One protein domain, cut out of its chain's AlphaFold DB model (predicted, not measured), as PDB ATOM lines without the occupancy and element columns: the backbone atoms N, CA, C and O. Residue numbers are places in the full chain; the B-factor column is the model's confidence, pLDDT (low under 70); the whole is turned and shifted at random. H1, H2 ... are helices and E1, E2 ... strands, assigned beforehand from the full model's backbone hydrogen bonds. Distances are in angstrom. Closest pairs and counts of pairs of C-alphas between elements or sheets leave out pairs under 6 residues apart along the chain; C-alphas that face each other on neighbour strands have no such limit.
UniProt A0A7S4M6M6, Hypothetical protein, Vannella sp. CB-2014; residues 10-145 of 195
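This is residues 10 to 145 of the 195 residues of the protein "Hypothetical protein" of Vannella sp. CB-2014 (UniProt A0A7S4M6M6). A small sheet of three parallel strands is sandwiched between two helices, H3 covering one face and H4 the other, while H1 only grazes the sheet, close to the last residue of E2, and H2 lies off the sheet, with its first residue close to H1. Residues 53 to 58 stick out within the long stretch 52 to 78. The 136 printed residues run E1 H1 H2 E2 H3 E3 H4, class mixed, with sheet order E1 E2 E3. The whole is compact, with a radius of gyration of the C-alphas of 15.5 A and spans of 45 by 36 by 24 A.

Find C-alpha 13 at (-34.511, -43.549, -21.820), where E1, residues 13 to 16, begins. Next come H1, residues 28 to 33, and H2, residues 41 to 51, 15.1 A long. E2, residues 79 to 86, spans 21.8 A; H3, residues 90 to 102, 18.3 A; E3, residues 107 to 116, 22.1 A, bending by 81 degrees at residue 113. H4, residues 125 to 145, runs 30.3 A to C-alpha 145 at (-39.890, -55.446, -20.833).

Look across E1 and E2 at N 15 and O 80, 2.8 A, and across E2 and E3 at N 83 and O 110, 2.9 A. H3 and H4 lie on opposite faces, making three layers, helices on both faces of a sheet. H3 runs along the strands at a height over the sheet of 9.0 A; the closest C-alphas of H3 and E2 are Thr 90 and Thr 83, 5.9 A. H4 also runs along them, at 9.8 A; its closest to E2 are Thr 134 and Thr 80, 7.0 A. E1, H1 H2, E2 and E2, H3, E3 are strand-helix-strand units, parallel neighbour strands with helices between, with right-handed crossovers. H1 only grazes the sheet; H2 is not on it. Every O i to N i+4 pair in H1, H2, H3 and H4 is within hydrogen-bond range.

The farthest C-alphas, Pro 55 and Asn 143, are 45.1 A apart. The printed part has no cut; the links E1 to H1 and H2 to E2 are long. The pLDDT is under 70 at residues 24 to 25 and 53 to 60.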
ATOM      1  N   ILE A  10     -36.323 -48.329 -14.492       95.19
ATOM      2  CA  ILE A  10     -36.480 -47.691 -15.799       95.19
ATOM      3  C   ILE A  10     -36.017 -48.691 -16.855       95.19
ATOM      4  O   ILE A  10     -34.937 -49.258 -16.715       95.19
ATOM      5  N   ILE A  11     -36.838 -48.927 -17.874       95.50
ATOM      6  CA  ILE A  11     -36.550 -49.911 -18.929       95.50
ATOM      7  C   ILE A  11     -35.838 -49.293 -20.135       95.50
ATOM      8  O   ILE A  11     -35.116 -49.990 -20.835       95.50
ATOM      9  N   HIS A  12     -36.015 -47.988 -20.357       97.12
ATOM     10  CA  HIS A  12     -35.469 -47.253 -21.497       97.12
ATOM     11  C   HIS A  12     -35.497 -45.744 -21.230       97.12
ATOM     12  O   HIS A  12     -36.349 -45.258 -20.484       97.12
ATOM     13  N   GLN A  13     -34.558 -45.009 -21.817       96.88
ATOM     14  CA  GLN A  13     -34.511 -43.549 -21.820       96.88
ATOM     15  C   GLN A  13     -34.629 -43.041 -23.255       96.88
ATOM     16  O   GLN A  13     -33.822 -43.411 -24.102       96.88
ATOM     17  N   VAL A  14     -35.565 -42.127 -23.510       97.75
ATOM     18  CA  VAL A  14     -35.630 -41.359 -24.763       97.75
ATOM     19  C   VAL A  14     -35.212 -39.924 -24.467       97.75
ATOM     20  O   VAL A  14     -35.760 -39.292 -23.566       97.75
ATOM     21  N   SER A  15     -34.223 -39.410 -25.194       97.31
ATOM     22  CA  SER A  15     -33.687 -38.057 -25.023       97.31
ATOM     23  C   SER A  15     -33.637 -37.315 -26.352       97.31
ATOM     24  O   SER A  15     -32.920 -37.707 -27.267       97.31
ATOM     25  N   ILE A  16     -34.365 -36.209 -26.448       97.69
ATOM     26  CA  ILE A  16     -34.455 -35.397 -27.664       97.69
ATOM     27  C   ILE A  16     -33.690 -34.096 -27.403       97.69
ATOM     28  O   ILE A  16     -33.994 -33.393 -26.443       97.69
ATOM     29  N   TYR A  17     -32.650 -33.837 -28.204       95.75
ATOM     30  CA  TYR A  17     -31.693 -32.721 -28.114       95.75
ATOM     31  C   TYR A  17     -31.342 -32.298 -26.668       95.75
ATOM     32  O   TYR A  17     -31.503 -31.127 -26.308       95.75
ATOM     33  N   PRO A  18     -30.874 -33.230 -25.812       95.69
ATOM     34  CA  PRO A  18     -30.836 -33.015 -24.371       95.69
ATOM     35  C   PRO A  18     -29.711 -32.061 -23.934       95.69
ATOM     36  O   PRO A  18     -28.590 -32.093 -24.446       95.69
ATOM     37  N   GLY A  19     -29.984 -31.241 -22.916       92.12
ATOM     38  CA  GLY A  19     -28.986 -30.403 -22.244       92.12
ATOM     39  C   GLY A  19     -28.195 -31.186 -21.196       92.12
ATOM     40  O   GLY A  19     -28.459 -31.060 -20.008       92.12
ATOM     41  N   VAL A  20     -27.236 -32.010 -21.627       91.69
ATOM     42  CA  VAL A  20     -26.470 -32.928 -20.748       91.69
ATOM     43  C   VAL A  20     -25.133 -32.375 -20.236       91.69
ATOM     44  O   VAL A  20     -24.342 -33.150 -19.714       91.69
ATOM     45  N   HIS A  21     -24.899 -31.072 -20.415       84.31
ATOM     46  CA  HIS A  21     -23.690 -30.272 -20.139       84.31
ATOM     47  C   HIS A  21     -22.614 -30.881 -19.216       84.31
ATOM     48  O   HIS A  21     -22.917 -31.502 -18.203       84.31
ATOM     49  N   GLY A  22     -21.338 -30.641 -19.535       76.38
ATOM     50  CA  GLY A  22     -20.192 -30.997 -18.689       76.38
ATOM     51  C   GLY A  22     -19.628 -29.808 -17.904       76.38
ATOM     52  O   GLY A  22     -20.322 -28.823 -17.650       76.38
ATOM     53  N   GLU A  23     -18.350 -29.905 -17.532       71.62
ATOM     54  CA  GLU A  23     -17.551 -28.775 -17.028       71.62
ATOM     55  C   GLU A  23     -17.241 -27.766 -18.144       71.62
ATOM     56  O   GLU A  23     -17.153 -26.568 -17.883       71.62
ATOM     57  N   ASP A  24     -17.124 -28.247 -19.386       66.62
ATOM     58  CA  ASP A  24     -16.807 -27.427 -20.548       66.62
ATOM     59  C   ASP A  24     -18.016 -26.588 -20.997       66.62
ATOM     60  O   ASP A  24     -19.150 -27.066 -21.129       66.62
ATOM     61  N   THR A  25     -17.762 -25.303 -21.222       65.19
ATOM     62  CA  THR A  25     -18.742 -24.328 -21.692       65.19
ATOM     63  C   THR A  25     -18.477 -23.855 -23.118       65.19
ATOM     64  O   THR A  25     -19.181 -22.951 -23.553       65.19
ATOM     65  N   GLU A  26     -17.491 -24.404 -23.839       75.50
ATOM     66  CA  GLU A  26     -17.039 -23.901 -25.147       75.50
ATOM     67  C   GLU A  26     -16.788 -25.032 -26.176       75.50
ATOM     68  O   GLU A  26     -15.725 -25.119 -26.799       75.50
ATOM     69  N   SER A  27     -17.794 -25.881 -26.419       87.56
ATOM     70  CA  SER A  27     -17.753 -26.892 -27.492       87.56
ATOM     71  C   SER A  27     -17.722 -26.273 -28.904       87.56
ATOM     72  O   SER A  27     -17.982 -25.080 -29.107       87.56
ATOM     73  N   GLU A  28     -17.430 -27.073 -29.933       91.94
ATOM     74  CA  GLU A  28     -17.446 -26.586 -31.317       91.94
ATOM     75  C   GLU A  28     -18.866 -26.223 -31.775       91.94
ATOM     76  O   GLU A  28     -19.071 -25.172 -32.390       91.94
ATOM     77  N   SER A  29     -19.861 -27.025 -31.400       92.25
ATOM     78  CA  SER A  29     -21.279 -26.750 -31.622       92.25
ATOM     79  C   SER A  29     -21.725 -25.446 -30.953       92.25
ATOM     80  O   SER A  29     -22.557 -24.725 -31.506       92.25
ATOM     81  N   TYR A  30     -21.147 -25.082 -29.803       92.44
ATOM     82  CA  TYR A  30     -21.407 -23.798 -29.143       92.44
ATOM     83  C   TYR A  30     -20.872 -22.639 -29.974       92.44
ATOM     84  O   TYR A  30     -21.602 -21.681 -30.224       92.44
ATOM     85  N   ARG A  31     -19.630 -22.745 -30.462       92.25
ATOM     86  CA  ARG A  31     -19.027 -21.713 -31.317       92.25
ATOM     87  C   ARG A  31     -19.781 -21.542 -32.635       92.25
ATOM     88  O   ARG A  31     -20.068 -20.413 -33.024       92.25
ATOM     89  N   LYS A  32     -20.127 -22.645 -33.307       93.00
ATOM     90  CA  LYS A  32     -20.785 -22.621 -34.625       93.00
ATOM     91  C   LYS A  32     -22.253 -22.214 -34.553       93.00
ATOM     92  O   LYS A  32     -22.703 -21.400 -35.353       93.00
ATOM     93  N   TYR A  33     -23.004 -22.765 -33.599       93.50
ATOM     94  CA  TYR A  33     -24.469 -22.668 -33.583       93.50
ATOM     95  C   TYR A  33     -25.020 -21.865 -32.405       93.50
ATOM     96  O   TYR A  33     -26.228 -21.667 -32.297       93.50
ATOM     97  N   GLY A  34     -24.156 -21.338 -31.537       90.88
ATOM     98  CA  GLY A  34     -24.573 -20.628 -30.332       90.88
ATOM     99  C   GLY A  34     -25.332 -19.321 -30.557       90.88
ATOM    100  O   GLY A  34     -26.033 -18.865 -29.651       90.88
ATOM    101  N   ASN A  35     -25.245 -18.746 -31.758       91.19
ATOM    102  CA  ASN A  35     -26.009 -17.570 -32.182       91.19
ATOM    103  C   ASN A  35     -27.133 -17.912 -33.177       91.19
ATOM    104  O   ASN A  35     -27.665 -17.016 -33.831       91.19
ATOM    105  N   GLY A  36     -27.499 -19.194 -33.295       83.94
ATOM    106  CA  GLY A  36     -28.531 -19.668 -34.214       83.94
ATOM    107  C   GLY A  36     -29.926 -19.059 -33.974       83.94
ATOM    108  O   GLY A  36     -30.178 -18.404 -32.953       83.94
ATOM    109  N   PRO A  37     -30.866 -19.253 -34.915       76.62
ATOM    110  CA  PRO A  37     -32.169 -18.592 -34.870       76.62
ATOM    111  C   PRO A  37     -33.078 -19.082 -33.733       76.62
ATOM    112  O   PRO A  37     -33.829 -18.273 -33.195       76.62
ATOM    113  N   PHE A  38     -32.977 -20.354 -33.332       85.50
ATOM    114  CA  PHE A  38     -33.879 -20.971 -32.351       85.50
ATOM    115  C   PHE A  38     -33.267 -21.022 -30.945       85.50
ATOM    116  O   PHE A  38     -33.603 -20.209 -30.085       85.50
ATOM    117  N   LEU A  39     -32.325 -21.939 -30.702       91.69
ATOM    118  CA  LEU A  39     -31.654 -22.056 -29.407       91.69
ATOM    119  C   LEU A  39     -30.314 -21.317 -29.417       91.69
ATOM    120  O   LEU A  39     -29.368 -21.735 -30.079       91.69
ATOM    121  N   ARG A  40     -30.226 -20.241 -28.629       92.12
ATOM    122  CA  ARG A  40     -29.002 -19.440 -28.460       92.12
ATOM    123  C   ARG A  40     -28.313 -19.728 -27.134       92.12
ATOM    124  O   ARG A  40     -28.977 -19.931 -26.117       92.12
ATOM    125  N   LEU A  41     -26.989 -19.591 -27.089       90.44
ATOM    126  CA  LEU A  41     -26.218 -19.689 -25.842       90.44
ATOM    127  C   LEU A  41     -26.636 -18.638 -24.818       90.44
ATOM    128  O   LEU A  41     -26.683 -18.934 -23.629       90.44
ATOM    129  N   LYS A  42     -26.994 -17.422 -25.254       91.25
ATOM    130  CA  LYS A  42     -27.527 -16.391 -24.347       91.25
ATOM    131  C   LYS A  42     -28.801 -16.866 -23.640       91.25
ATOM    132  O   LYS A  42     -28.967 -16.597 -22.453       91.25
ATOM    133  N   LEU A  43     -29.665 -17.594 -24.352       91.38
ATOM    134  CA  LEU A  43     -30.899 -18.145 -23.799       91.38
ATOM    135  C   LEU A  43     -30.610 -19.329 -22.864       91.38
ATOM    136  O   LEU A  43     -31.125 -19.349 -21.752       91.38
ATOM    137  N   LEU A  44     -29.711 -20.245 -23.243       88.94
ATOM    138  CA  LEU A  44     -29.248 -21.330 -22.363       88.94
ATOM    139  C   LEU A  44     -28.633 -20.803 -21.059       88.94
ATOM    140  O   LEU A  44     -28.957 -21.285 -19.976       88.94
ATOM    141  N   ARG A  45     -27.784 -19.771 -21.142       86.88
ATOM    142  CA  ARG A  45     -27.192 -19.096 -19.974       86.88
ATOM    143  C   ARG A  45     -28.264 -18.442 -19.105       86.88
ATOM    144  O   ARG A  45     -28.175 -18.510 -17.880       86.88
ATOM    145  N   TRP A  46     -29.285 -17.842 -19.719       88.44
ATOM    146  CA  TRP A  46     -30.426 -17.299 -18.988       88.44
ATOM    147  C   TRP A  46     -31.211 -18.404 -18.266       88.44
ATOM    148  O   TRP A  46     -31.407 -18.274 -17.061       88.44
ATOM    149  N   PHE A  47     -31.560 -19.512 -18.935       87.75
ATOM    150  CA  PHE A  47     -32.223 -20.663 -18.303       87.75
ATOM    151  C   PHE A  47     -31.407 -21.217 -17.136       87.75
ATOM    152  O   PHE A  47     -31.944 -21.402 -16.045       87.75
ATOM    153  N   LYS A  48     -30.095 -21.404 -17.331       82.62
ATOM    154  CA  LYS A  48     -29.184 -21.860 -16.276       82.62
ATOM    155  C   LYS A  48     -29.204 -20.912 -15.075       82.62
ATOM    156  O   LYS A  48     -29.278 -21.385 -13.950       82.62
ATOM    157  N   LYS A  49     -29.200 -19.592 -15.297       84.12
ATOM    158  CA  LYS A  49     -29.294 -18.593 -14.219       84.12
ATOM    159  C   LYS A  49     -30.623 -18.671 -13.461       84.12
ATOM    160  O   LYS A  49     -30.609 -18.547 -12.243       84.12
ATOM    161  N   GLN A  50     -31.744 -18.873 -14.158       85.69
ATOM    162  CA  GLN A  50     -33.047 -19.021 -13.497       85.69
ATOM    163  C   GLN A  50     -33.118 -20.314 -12.675       85.69
ATOM    164  O   GLN A  50     -33.626 -20.311 -11.560       85.69
ATOM    165  N   PHE A  51     -32.573 -21.409 -13.207       80.25
ATOM    166  CA  PHE A  51     -32.576 -22.709 -12.538       80.25
ATOM    167  C   PHE A  51     -31.642 -22.749 -11.319       80.25
ATOM    168  O   PHE A  51     -31.961 -23.359 -10.304       80.25
ATOM    169  N   LEU A  52     -30.493 -22.073 -11.405       78.06
ATOM    170  CA  LEU A  52     -29.462 -22.024 -10.365       78.06
ATOM    171  C   LEU A  52     -29.636 -20.869  -9.373       78.06
ATOM    172  O   LEU A  52     -28.660 -20.472  -8.752       78.06
ATOM    173  N   TYR A  53     -30.838 -20.320  -9.188       67.19
ATOM    174  CA  TYR A  53     -31.072 -19.193  -8.268       67.19
ATOM    175  C   TYR A  53     -30.716 -19.488  -6.781       67.19
ATOM    176  O   TYR A  53     -30.864 -18.625  -5.920       67.19
ATOM    177  N   ALA A  54     -30.212 -20.684  -6.458       56.78
ATOM    178  CA  ALA A  54     -29.646 -21.028  -5.157       56.78
ATOM    179  C   ALA A  54     -28.209 -20.468  -4.979       56.78
ATOM    180  O   ALA A  54     -27.433 -20.445  -5.932       56.78
ATOM    181  N   PRO A  55     -27.817 -20.050  -3.761       52.84
ATOM    182  CA  PRO A  55     -26.581 -19.301  -3.496       52.84
ATOM    183  C   PRO A  55     -25.264 -20.091  -3.634       52.84
ATOM    184  O   PRO A  55     -24.196 -19.507  -3.457       52.84
ATOM    185  N   ASP A  56     -25.298 -21.383  -3.970       60.12
ATOM    186  CA  ASP A  56     -24.085 -22.192  -4.109       60.12
ATOM    187  C   ASP A  56     -23.517 -22.126  -5.534       60.12
ATOM    188  O   ASP A  56     -24.007 -22.746  -6.481       60.12
ATOM    189  N   ALA A  57     -22.400 -21.409  -5.670       55.25
ATOM    190  CA  ALA A  57     -21.675 -21.201  -6.925       55.25
ATOM    191  C   ALA A  57     -21.238 -22.505  -7.637       55.25
ATOM    192  O   ALA A  57     -20.979 -22.488  -8.841       55.25
ATOM    193  N   ASN A  58     -21.215 -23.643  -6.932       61.41
ATOM    194  CA  ASN A  58     -20.813 -24.951  -7.465       61.41
ATOM    195  C   ASN A  58     -21.977 -25.840  -7.942       61.41
ATOM    196  O   ASN A  58     -21.733 -26.938  -8.448       61.41
ATOM    197  N   CYS A  59     -23.239 -25.401  -7.864       64.56
ATOM    198  CA  CYS A  59     -24.365 -26.206  -8.363       64.56
ATOM    199  C   CYS A  59     -24.257 -26.521  -9.868       64.56
ATOM    200  O   CYS A  59     -24.749 -27.552 -10.322       64.56
ATOM    201  N   GLY A  60     -23.567 -25.666 -10.632       69.25
ATOM    202  CA  GLY A  60     -23.379 -25.781 -12.080       69.25
ATOM    203  C   GLY A  60     -22.632 -27.029 -12.567       69.25
ATOM    204  O   GLY A  60     -22.721 -27.328 -13.756       69.25
ATOM    205  N   VAL A  61     -21.910 -27.724 -11.681       78.75
ATOM    206  CA  VAL A  61     -21.144 -28.952 -11.972       78.75
ATOM    207  C   VAL A  61     -21.702 -30.174 -11.237       78.75
ATOM    208  O   VAL A  61     -21.118 -31.255 -11.262       78.75
ATOM    209  N   HIS A  62     -22.853 -30.036 -10.574       86.62
ATOM    210  CA  HIS A  62     -23.481 -31.163  -9.903       86.62
ATOM    211  C   HIS A  62     -23.929 -32.211 -10.946       86.62
ATOM    212  O   HIS A  62     -24.637 -31.841 -11.885       86.62
ATOM    213  N   PRO A  63     -23.619 -33.515 -10.794       89.25
ATOM    214  CA  PRO A  63     -23.906 -34.533 -11.817       89.25
ATOM    215  C   PRO A  63     -25.377 -34.695 -12.228       89.25
ATOM    216  O   PRO A  63     -25.670 -35.284 -13.262       89.25
ATOM    217  N   PHE A  64     -26.319 -34.201 -11.420       86.88
ATOM    218  CA  PHE A  64     -27.746 -34.176 -11.777       86.88
ATOM    219  C   PHE A  64     -28.170 -32.977 -12.621       86.88
ATOM    220  O   PHE A  64     -29.209 -33.048 -13.266       86.88
ATOM    221  N   LEU A  65     -27.388 -31.899 -12.616       86.69
ATOM    222  CA  LEU A  65     -27.552 -30.786 -13.546       86.69
ATOM    223  C   LEU A  65     -26.681 -30.969 -14.792       86.69
ATOM    224  O   LEU A  65     -27.073 -30.573 -15.886       86.69
ATOM    225  N   SER A  66     -25.529 -31.609 -14.608       89.88
ATOM    226  CA  SER A  66     -24.521 -31.863 -15.630       89.88
ATOM    227  C   SER A  66     -24.307 -33.375 -15.798       89.88
ATOM    228  O   SER A  66     -23.309 -33.907 -15.301       89.88
ATOM    229  N   PRO A  67     -25.244 -34.109 -16.443       92.12
ATOM    230  CA  PRO A  67     -25.182 -35.566 -16.601       92.12
ATOM    231  C   PRO A  67     -23.874 -36.098 -17.191       92.12
ATOM    232  O   PRO A  67     -23.441 -37.195 -16.830       92.12
ATOM    233  N   LEU A  68     -23.191 -35.319 -18.037       92.50
ATOM    234  CA  LEU A  68     -21.865 -35.665 -18.550       92.50
ATOM    235  C   LEU A  68     -20.820 -35.891 -17.450       92.50
ATOM    236  O   LEU A  68     -19.872 -36.636 -17.682       92.50
ATOM    237  N   LEU A  69     -21.006 -35.336 -16.253       92.56
ATOM    238  CA  LEU A  69     -20.112 -35.513 -15.103       92.56
ATOM    239  C   LEU A  69     -20.493 -36.716 -14.225       92.56
ATOM    240  O   LEU A  69     -19.796 -37.050 -13.263       92.56
ATOM    241  N   TYR A  70     -21.595 -37.404 -14.535       93.88
ATOM    242  CA  TYR A  70     -22.057 -38.536 -13.743       93.88
ATOM    243  C   TYR A  70     -21.171 -39.768 -13.923       93.88
ATOM    244  O   TYR A  70     -21.257 -40.448 -14.940       93.88
ATOM    245  N   LYS A  71     -20.339 -40.103 -12.931       92.69
ATOM    246  CA  LYS A  71     -19.340 -41.188 -13.040       92.69
ATOM    247  C   LYS A  71     -19.933 -42.602 -13.077       92.69
ATOM    248  O   LYS A  71     -19.351 -43.495 -13.680       92.69
ATOM    249  N   LYS A  72     -21.087 -42.834 -12.445       93.62
ATOM    250  CA  LYS A  72     -21.654 -44.183 -12.254       93.62
ATOM    251  C   LYS A  72     -22.598 -44.577 -13.401       93.62
ATOM    252  O   LYS A  72     -23.745 -44.920 -13.134       93.62
ATOM    253  N   ILE A  73     -22.152 -44.529 -14.657       94.62
ATOM    254  CA  ILE A  73     -23.034 -44.759 -15.820       94.62
ATOM    255  C   ILE A  73     -23.460 -46.231 -15.997       94.62
ATOM    256  O   ILE A  73     -24.588 -46.493 -16.393       94.62
ATOM    257  N   VAL A  74     -22.613 -47.196 -15.614       94.31
ATOM    258  CA  VAL A  74     -22.883 -48.646 -15.743       94.31
ATOM    259  C   VAL A  74     -24.198 -49.033 -15.069       94.31
ATOM    260  O   VAL A  74     -24.407 -48.706 -13.903       94.31
ATOM    261  N   GLY A  75     -25.090 -49.734 -15.767       91.50
ATOM    262  CA  GLY A  75     -26.405 -50.115 -15.234       91.50
ATOM    263  C   GLY A  75     -27.459 -49.004 -15.289       91.50
ATOM    264  O   GLY A  75     -28.532 -49.153 -14.705       91.50
ATOM    265  N   LEU A  76     -27.184 -47.887 -15.973       96.44
ATOM    266  CA  LEU A  76     -28.268 -47.084 -16.533       96.44
ATOM    267  C   LEU A  76     -28.996 -47.897 -17.620       96.44
ATOM    268  O   LEU A  76     -28.378 -48.743 -18.268       96.44
ATOM    269  N   PRO A  77     -30.304 -47.674 -17.815       96.56
ATOM    270  CA  PRO A  77     -31.052 -48.346 -18.870       96.56
ATOM    271  C   PRO A  77     -30.601 -47.887 -20.264       96.56
ATOM    272  O   PRO A  77     -30.015 -46.806 -20.382       96.56
ATOM    273  N   PRO A  78     -30.938 -48.663 -21.307       97.75
ATOM    274  CA  PRO A  78     -30.697 -48.301 -22.695       97.75
ATOM    275  C   PRO A  78     -31.167 -46.892 -23.061       97.75
ATOM    276  O   PRO A  78     -32.162 -46.399 -22.517       97.75
ATOM    277  N   LEU A  79     -30.475 -46.269 -24.013       98.25
ATOM    278  CA  LEU A  79     -30.693 -44.883 -24.421       98.25
ATOM    279  C   LEU A  79     -31.046 -44.782 -25.910       98.25
ATOM    280  O   LEU A  79     -30.319 -45.268 -26.764       98.25
ATOM    281  N   THR A  80     -32.121 -44.073 -26.229       98.50
ATOM    282  CA  THR A  80     -32.376 -43.522 -27.565       98.50
ATOM    283  C   THR A  80     -32.172 -42.019 -27.506       98.50
ATOM    284  O   THR A  80     -32.798 -41.339 -26.690       98.50
ATOM    285  N   MET A  81     -31.307 -41.490 -28.363       98.44
ATOM    286  CA  MET A  81     -30.966 -40.079 -28.406       98.44
ATOM    287  C   MET A  81     -31.117 -39.511 -29.810       98.44
ATOM    288  O   MET A  81     -30.523 -40.017 -30.757       98.44
ATOM    289  N   ILE A  82     -31.852 -38.405 -29.905       98.44
ATOM    290  CA  ILE A  82     -31.998 -37.617 -31.129       98.44
ATOM    291  C   ILE A  82     -31.288 -36.279 -30.944       98.44
ATOM    292  O   ILE A  82     -31.502 -35.600 -29.940       98.44
ATOM    293  N   THR A  83     -30.477 -35.863 -31.909       97.62
ATOM    294  CA  THR A  83     -29.860 -34.528 -31.952       97.62
ATOM    295  C   THR A  83     -30.121 -33.844 -33.290       97.62
ATOM    296  O   THR A  83     -30.681 -34.425 -34.217       97.62
ATOM    297  N   ALA A  84     -29.761 -32.564 -33.370       96.62
ATOM    298  CA  ALA A  84     -29.974 -31.725 -34.542       96.62
ATOM    299  C   ALA A  84     -28.648 -31.065 -34.943       96.62
ATOM    300  O   ALA A  84     -27.916 -30.594 -34.073       96.62
ATOM    301  N   GLY A  85     -28.335 -31.004 -36.235       94.00
ATOM    302  CA  GLY A  85     -27.050 -30.482 -36.709       94.00
ATOM    303  C   GLY A  85     -26.852 -28.998 -36.397       94.00
ATOM    304  O   GLY A  85     -25.780 -28.594 -35.958       94.00
ATOM    305  N   TYR A  86     -27.907 -28.181 -36.503       94.38
ATOM    306  CA  TYR A  86     -27.886 -26.756 -36.152       94.38
ATOM    307  C   TYR A  86     -28.324 -26.516 -34.699       94.38
ATOM    308  O   TYR A  86     -29.233 -25.727 -34.418       94.38
ATOM    309  N   CYS A  87     -27.705 -27.225 -33.754       94.69
ATOM    310  CA  CYS A  87     -28.000 -27.109 -32.329       94.69
ATOM    311  C   CYS A  87     -26.707 -26.959 -31.516       94.69
ATOM    312  O   CYS A  87     -25.783 -27.759 -31.672       94.69
ATOM    313  N   PRO A  88     -26.626 -25.987 -30.586       93.88
ATOM    314  CA  PRO A  88     -25.450 -25.861 -29.736       93.88
ATOM    315  C   PRO A  88     -25.261 -27.087 -28.832       93.88
ATOM    316  O   PRO A  88     -24.139 -27.427 -28.499       93.88
ATOM    317  N   LEU A  89     -26.311 -27.815 -28.452       93.75
ATOM    318  CA  LEU A  89     -26.205 -28.928 -27.495       93.75
ATOM    319  C   LEU A  89     -25.595 -30.217 -28.074       93.75
ATOM    320  O   LEU A  89     -25.316 -31.140 -27.310       93.75
ATOM    321  N   THR A  90     -25.391 -30.288 -29.390       94.06
ATOM    322  CA  THR A  90     -25.103 -31.543 -30.100       94.06
ATOM    323  C   THR A  90     -23.795 -32.203 -29.682       94.06
ATOM    324  O   THR A  90     -23.799 -33.407 -29.449       94.06
ATOM    325  N   ASP A  91     -22.706 -31.455 -29.493       94.38
ATOM    326  CA  ASP A  91     -21.430 -32.071 -29.100       94.38
ATOM    327  C   ASP A  91     -21.511 -32.726 -27.720       94.38
ATOM    328  O   ASP A  91     -21.095 -33.867 -27.551       94.38
ATOM    329  N   HIS A  92     -22.118 -32.048 -26.745       94.12
ATOM    330  CA  HIS A  92     -22.308 -32.611 -25.408       94.12
ATOM    331  C   HIS A  92     -23.219 -33.843 -25.426       94.12
ATOM    332  O   HIS A  92     -22.963 -34.816 -24.717       94.12
ATOM    333  N   ALA A  93     -24.269 -33.820 -26.244       95.75
ATOM    334  CA  ALA A  93     -25.143 -34.968 -26.435       95.75
ATOM    335  C   ALA A  93     -24.381 -36.157 -27.052       95.75
ATOM    336  O   ALA A  93     -24.476 -37.270 -26.534       95.75
ATOM    337  N   ARG A  94     -23.549 -35.913 -28.074       96.31
ATOM    338  CA  ARG A  94     -22.680 -36.925 -28.693       96.31
ATOM    339  C   ARG A  94     -21.698 -37.521 -27.685       96.31
ATOM    340  O   ARG A  94     -21.674 -38.734 -27.524       96.31
ATOM    341  N   MET A  95     -20.996 -36.676 -26.925       95.75
ATOM    342  CA  MET A  95     -20.110 -37.117 -25.840       95.75
ATOM    343  C   MET A  95     -20.854 -37.999 -24.833       95.75
ATOM    344  O   MET A  95     -20.325 -39.007 -24.380       95.75
ATOM    345  N   TYR A  96     -22.091 -37.647 -24.477       96.69
ATOM    346  CA  TYR A  96     -22.872 -38.438 -23.531       96.69
ATOM    347  C   TYR A  96     -23.267 -39.792 -24.123       96.69
ATOM    348  O   TYR A  96     -23.164 -40.795 -23.426       96.69
ATOM    349  N   ALA A  97     -23.653 -39.847 -25.401       97.69
ATOM    350  CA  ALA A  97     -23.927 -41.101 -26.096       97.69
ATOM    351  C   ALA A  97     -22.679 -41.993 -26.206       97.69
ATOM    352  O   ALA A  97     -22.776 -43.204 -26.012       97.69
ATOM    353  N   ASP A  98     -21.501 -41.417 -26.451       97.31
ATOM    354  CA  ASP A  98     -20.248 -42.175 -26.512       97.31
ATOM    355  C   ASP A  98     -19.911 -42.824 -25.164       97.31
ATOM    356  O   ASP A  98     -19.531 -43.992 -25.134       97.31
ATOM    357  N   ARG A  99     -20.214 -42.165 -24.036       97.12
ATOM    358  CA  ARG A  99     -20.091 -42.786 -22.704       97.12
ATOM    359  C   ARG A  99     -20.984 -44.017 -22.515       97.12
ATOM    360  O   ARG A  99     -20.628 -44.901 -21.738       97.12
ATOM    361  N   PHE A 100     -22.145 -44.088 -23.177       98.00
ATOM    362  CA  PHE A 100     -22.976 -45.302 -23.166       98.00
ATOM    363  C   PHE A 100     -22.320 -46.417 -23.981       98.00
ATOM    364  O   PHE A 100     -22.273 -47.546 -23.499       98.00
ATOM    365  N   LYS A 101     -21.767 -46.095 -25.160       97.62
ATOM    366  CA  LYS A 101     -21.037 -47.062 -25.998       97.62
ATOM    367  C   LYS A 101     -19.826 -47.635 -25.262       97.62
ATOM    368  O   LYS A 101     -19.661 -48.845 -25.222       97.62
ATOM    369  N   GLU A 102     -19.021 -46.773 -24.641       97.31
ATOM    370  CA  GLU A 102     -17.841 -47.157 -23.850       97.31
ATOM    371  C   GLU A 102     -18.194 -48.047 -22.653       97.31
ATOM    372  O   GLU A 102     -17.412 -48.909 -22.266       97.31
ATOM    373  N   ALA A 103     -19.371 -47.840 -22.060       97.25
ATOM    374  CA  ALA A 103     -19.874 -48.639 -20.948       97.25
ATOM    375  C   ALA A 103     -20.667 -49.881 -21.395       97.25
ATOM    376  O   ALA A 103     -21.293 -50.520 -20.547       97.25
ATOM    377  N   GLU A 104     -20.686 -50.183 -22.699       97.44
ATOM    378  CA  GLU A 104     -21.424 -51.297 -23.311       97.44
ATOM    379  C   GLU A 104     -22.930 -51.288 -22.987       97.44
ATOM    380  O   GLU A 104     -23.601 -52.321 -22.939       97.44
ATOM    381  N   ILE A 105     -23.492 -50.097 -22.768       97.75
ATOM    382  CA  ILE A 105     -24.927 -49.905 -22.568       97.75
ATOM    383  C   ILE A 105     -25.557 -49.657 -23.944       97.75
ATOM    384  O   ILE A 105     -25.092 -48.764 -24.658       97.75
ATOM    385  N   PRO A 106     -26.632 -50.376 -24.324       97.94
ATOM    386  CA  PRO A 106     -27.271 -50.172 -25.616       97.94
ATOM    387  C   PRO A 106     -27.678 -48.712 -25.817       97.94
ATOM    388  O   PRO A 106     -28.402 -48.128 -25.003       97.94
ATOM    389  N   VAL A 107     -27.206 -48.125 -26.914       98.31
ATOM    390  CA  VAL A 107     -27.488 -46.740 -27.276       98.31
ATOM    391  C   VAL A 107     -27.753 -46.615 -28.769       98.31
ATOM    392  O   VAL A 107     -26.973 -47.086 -29.593       98.31
ATOM    393  N   VAL A 108     -28.854 -45.950 -29.109       98.31
ATOM    394  CA  VAL A 108     -29.147 -45.481 -30.464       98.31
ATOM    395  C   VAL A 108     -28.993 -43.969 -30.459       98.31
ATOM    396  O   VAL A 108     -29.678 -43.285 -29.702       98.31
ATOM    397  N   TYR A 109     -28.067 -43.457 -31.265       98.44
ATOM    398  CA  TYR A 109     -27.819 -42.027 -31.424       98.44
ATOM    399  C   TYR A 109     -28.034 -41.646 -32.884       98.44
ATOM    400  O   TYR A 109     -27.312 -42.141 -33.751       98.44
ATOM    401  N   THR A 110     -28.971 -40.732 -33.124       98.31
ATOM    402  CA  THR A 110     -29.286 -40.237 -34.464       98.31
ATOM    403  C   THR A 110     -29.200 -38.722 -34.489       98.31
ATOM    404  O   THR A 110     -29.861 -38.021 -33.721       98.31
ATOM    405  N   GLU A 111     -28.372 -38.211 -35.394       97.56
ATOM    406  CA  GLU A 111     -28.188 -36.785 -35.616       97.56
ATOM    407  C   GLU A 111     -28.843 -36.366 -36.927       97.56
ATOM    408  O   GLU A 111     -28.417 -36.767 -38.008       97.56
ATOM    409  N   TYR A 112     -29.855 -35.509 -36.830       97.38
ATOM    410  CA  TYR A 112     -30.508 -34.917 -37.991       97.38
ATOM    411  C   TYR A 112     -29.714 -33.683 -38.430       97.38
ATOM    412  O   TYR A 112     -29.937 -32.567 -37.952       97.38
ATOM    413  N   SER A 113     -28.733 -33.895 -39.310       94.94
ATOM    414  CA  SER A 113     -27.675 -32.929 -39.652       94.94
ATOM    415  C   SER A 113     -28.170 -31.606 -40.248       94.94
ATOM    416  O   SER A 113     -27.489 -30.589 -40.138       94.94
ATOM    417  N   THR A 114     -29.345 -31.595 -40.877       93.81
ATOM    418  CA  THR A 114     -29.952 -30.399 -41.487       93.81
ATOM    419  C   THR A 114     -30.975 -29.713 -40.583       93.81
ATOM    420  O   THR A 114     -31.474 -28.638 -40.918       93.81
ATOM    421  N   SER A 115     -31.287 -30.300 -39.429       95.62
ATOM    422  CA  SER A 115     -32.350 -29.827 -38.548       95.62
ATOM    423  C   SER A 115     -31.852 -28.843 -37.491       95.62
ATOM    424  O   SER A 115     -30.673 -28.802 -37.131       95.62
ATOM    425  N   PHE A 116     -32.777 -28.044 -36.962       94.25
ATOM    426  CA  PHE A 116     -32.533 -27.069 -35.900       94.25
ATOM    427  C   PHE A 116     -33.036 -27.572 -34.541       94.25
ATOM    428  O   PHE A 116     -33.862 -28.478 -34.458       94.25
ATOM    429  N   HIS A 117     -32.574 -26.967 -33.445       94.94
ATOM    430  CA  HIS A 117     -33.098 -27.289 -32.116       94.94
ATOM    431  C   HIS A 117     -34.611 -27.024 -32.017       94.94
ATOM    432  O   HIS A 117     -35.045 -25.886 -32.181       94.94
ATOM    433  N   GLY A 118     -35.397 -28.053 -31.690       94.12
ATOM    434  CA  GLY A 118     -36.861 -27.973 -31.638       94.12
ATOM    435  C   GLY A 118     -37.576 -28.467 -32.900       94.12
ATOM    436  O   GLY A 118     -38.805 -28.466 -32.919       94.12
ATOM    437  N   PHE A 119     -36.851 -28.939 -33.927       96.12
ATOM    438  CA  PHE A 119     -37.464 -29.471 -35.156       96.12
ATOM    439  C   PHE A 119     -38.462 -30.611 -34.904       96.12
ATOM    440  O   PHE A 119     -39.397 -30.762 -35.677       96.12
ATOM    441  N   TYR A 120     -38.303 -31.354 -33.806       96.50
ATOM    442  CA  TYR A 120     -39.181 -32.451 -33.383       96.50
ATOM    443  C   TYR A 120     -40.642 -32.020 -33.145       96.50
ATOM    444  O   TYR A 120     -41.550 -32.841 -33.123       96.50
ATOM    445  N   HIS A 121     -40.884 -30.719 -32.948       93.75
ATOM    446  CA  HIS A 121     -42.230 -30.148 -32.818       93.75
ATOM    447  C   HIS A 121     -42.717 -29.463 -34.101       93.75
ATOM    448  O   HIS A 121     -43.769 -28.828 -34.106       93.75
ATOM    449  N   SER A 122     -41.940 -29.540 -35.180       92.31
ATOM    450  CA  SER A 122     -42.326 -29.010 -36.483       92.31
ATOM    451  C   SER A 122     -43.106 -30.050 -37.291       92.31
ATOM    452  O   SER A 122     -43.174 -31.221 -36.923       92.31
ATOM    453  N   PHE A 123     -43.648 -29.631 -38.432       92.12
ATOM    454  CA  PHE A 123     -44.297 -30.514 -39.406       92.12
ATOM    455  C   PHE A 123     -43.352 -30.911 -40.556       92.12
ATOM    456  O   PHE A 123     -43.814 -31.222 -41.650       92.12
ATOM    457  N   SER A 124     -42.029 -30.841 -40.351       94.44
ATOM    458  CA  SER A 124     -41.066 -31.223 -41.388       94.44
ATOM    459  C   SER A 124     -41.003 -32.749 -41.570       94.44
ATOM    460  O   SER A 124     -41.306 -33.492 -40.630       94.44
ATOM    461  N   PRO A 125     -40.565 -33.244 -42.742       96.00
ATOM    462  CA  PRO A 125     -40.321 -34.671 -42.944       96.00
ATOM    463  C   PRO A 125     -39.363 -35.268 -41.904       96.00
ATOM    464  O   PRO A 125     -39.617 -36.352 -41.385       96.00
ATOM    465  N   GLU A 126     -38.307 -34.537 -41.532       96.25
ATOM    466  CA  GLU A 126     -37.354 -34.959 -40.499       96.25
ATOM    467  C   GLU A 126     -38.013 -35.087 -39.122       96.25
ATOM    468  O   GLU A 126     -37.683 -35.997 -38.367       96.25
ATOM    469  N   SER A 127     -38.965 -34.207 -38.793       97.50
ATOM    470  CA  SER A 127     -39.743 -34.300 -37.553       97.50
ATOM    471  C   SER A 127     -40.548 -35.597 -37.496       97.50
ATOM    472  O   SER A 127     -40.478 -36.334 -36.513       97.50
ATOM    473  N   ILE A 128     -41.259 -35.915 -38.584       97.12
ATOM    474  CA  ILE A 128     -42.048 -37.147 -38.699       97.12
ATOM    475  C   ILE A 128     -41.130 -38.366 -38.584       97.12
ATOM    476  O   ILE A 128     -41.425 -39.277 -37.816       97.12
ATOM    477  N   GLN A 129     -39.988 -38.355 -39.274       97.75
ATOM    478  CA  GLN A 129     -39.007 -39.437 -39.211       97.75
ATOM    479  C   GLN A 129     -38.468 -39.643 -37.786       97.75
ATOM    480  O   GLN A 129     -38.459 -40.773 -37.296       97.75
ATOM    481  N   ALA A 130     -38.097 -38.562 -37.093       97.75
ATOM    482  CA  ALA A 130     -37.615 -38.627 -35.717       97.75
ATOM    483  C   ALA A 130     -38.695 -39.134 -34.748       97.75
ATOM    484  O   ALA A 130     -38.389 -39.906 -33.834       97.75
ATOM    485  N   LEU A 131     -39.962 -38.748 -34.949       97.56
ATOM    486  CA  LEU A 131     -41.096 -39.289 -34.195       97.56
ATOM    487  C   LEU A 131     -41.267 -40.789 -34.437       97.56
ATOM    488  O   LEU A 131     -41.457 -41.549 -33.487       97.56
ATOM    489  N   THR A 132     -41.208 -41.228 -35.693       97.44
ATOM    490  CA  THR A 132     -41.358 -42.642 -36.048       97.44
ATOM    491  C   THR A 132     -40.238 -43.483 -35.442       97.44
ATOM    492  O   THR A 132     -40.509 -44.515 -34.833       97.44
ATOM    493  N   GLU A 133     -38.990 -43.025 -35.542       96.75
ATOM    494  CA  GLU A 133     -37.817 -43.720 -35.009       96.75
ATOM    495  C   GLU A 133     -37.869 -43.861 -33.481       96.75
ATOM    496  O   GLU A 133     -37.716 -44.958 -32.935       96.75
ATOM    497  N   THR A 134     -38.133 -42.759 -32.778       97.25
ATOM    498  CA  THR A 134     -38.244 -42.769 -31.312       97.25
ATOM    499  C   THR A 134     -39.418 -43.624 -30.841       97.25
ATOM    500  O   THR A 134     -39.265 -44.372 -29.874       97.25
ATOM    501  N   SER A 135     -40.557 -43.581 -31.543       97.50
ATOM    502  CA  SER A 135     -41.731 -44.411 -31.241       97.50
ATOM    503  C   SER A 135     -41.449 -45.897 -31.453       97.50
ATOM    504  O   SER A 135     -41.806 -46.714 -30.604       97.50
ATOM    505  N   ALA A 136     -40.770 -46.264 -32.541       97.81
ATOM    506  CA  ALA A 136     -40.399 -47.648 -32.812       97.81
ATOM    507  C   ALA A 136     -39.485 -48.209 -31.711       97.81
ATOM    508  O   ALA A 136     -39.738 -49.295 -31.189       97.81
ATOM    509  N   LEU A 137     -38.467 -47.444 -31.299       97.19
ATOM    510  CA  LEU A 137     -37.554 -47.846 -30.224       97.19
ATOM    511  C   LEU A 137     -38.254 -47.911 -28.865       97.19
ATOM    512  O   LEU A 137     -38.014 -48.836 -28.091       97.19
ATOM    513  N   PHE A 138     -39.162 -46.980 -28.587       95.25
ATOM    514  CA  PHE A 138     -39.982 -47.015 -27.382       95.25
ATOM    515  C   PHE A 138     -40.837 -48.292 -27.313       95.25
ATOM    516  O   PHE A 138     -40.792 -49.018 -26.317       95.25
ATOM    517  N   CYS A 139     -41.556 -48.618 -28.393       96.56
ATOM    518  CA  CYS A 139     -42.342 -49.850 -28.497       96.56
ATOM    519  C   CYS A 139     -41.470 -51.105 -28.369       96.56
ATOM    520  O   CYS A 139     -41.841 -52.041 -27.660       96.56
ATOM    521  N   TYR A 140     -40.294 -51.113 -29.001       96.75
ATOM    522  CA  TYR A 140     -39.335 -52.211 -28.917       96.75
ATOM    523  C   TYR A 140     -38.929 -52.515 -27.466       96.75
ATOM    524  O   TYR A 140     -39.057 -53.654 -27.014       96.75
ATOM    525  N   TYR A 141     -38.520 -51.500 -26.698       96.31
ATOM    526  CA  TYR A 141     -38.131 -51.704 -25.300       96.31
ATOM    527  C   TYR A 141     -39.311 -52.040 -24.383       96.31
ATOM    528  O   TYR A 141     -39.134 -52.796 -23.425       96.31
ATOM    529  N   ILE A 142     -40.519 -51.544 -24.678       94.56
ATOM    530  CA  ILE A 142     -41.734 -51.996 -23.988       94.56
ATOM    531  C   ILE A 142     -41.963 -53.487 -24.216       94.56
ATOM    532  O   ILE A 142     -42.262 -54.197 -23.258       94.56
ATOM    533  N   ASN A 143     -41.821 -53.974 -25.448       94.75
ATOM    534  CA  ASN A 143     -42.045 -55.384 -25.757       94.75
ATOM    535  C   ASN A 143     -41.015 -56.280 -25.064       94.75
ATOM    536  O   ASN A 143     -41.412 -57.227 -24.391       94.75
ATOM    537  N   ILE A 144     -39.731 -55.905 -25.076       92.50
ATOM    538  CA  ILE A 144     -38.702 -56.599 -24.283       92.50
ATOM    539  C   ILE A 144     -39.081 -56.635 -22.800       92.50
ATOM    540  O   ILE A 144     -38.993 -57.676 -22.151       92.50
ATOM    541  N   ALA A 145     -39.507 -55.503 -22.237       91.19
ATOM    542  CA  ALA A 145     -39.890 -55.446 -20.833       91.19
ATOM    543  C   ALA A 145     -41.110 -56.329 -20.531       91.19
ATOM    544  O   ALA A 145     -41.123 -57.005 -19.503       91.19
TER     545      ALA A 145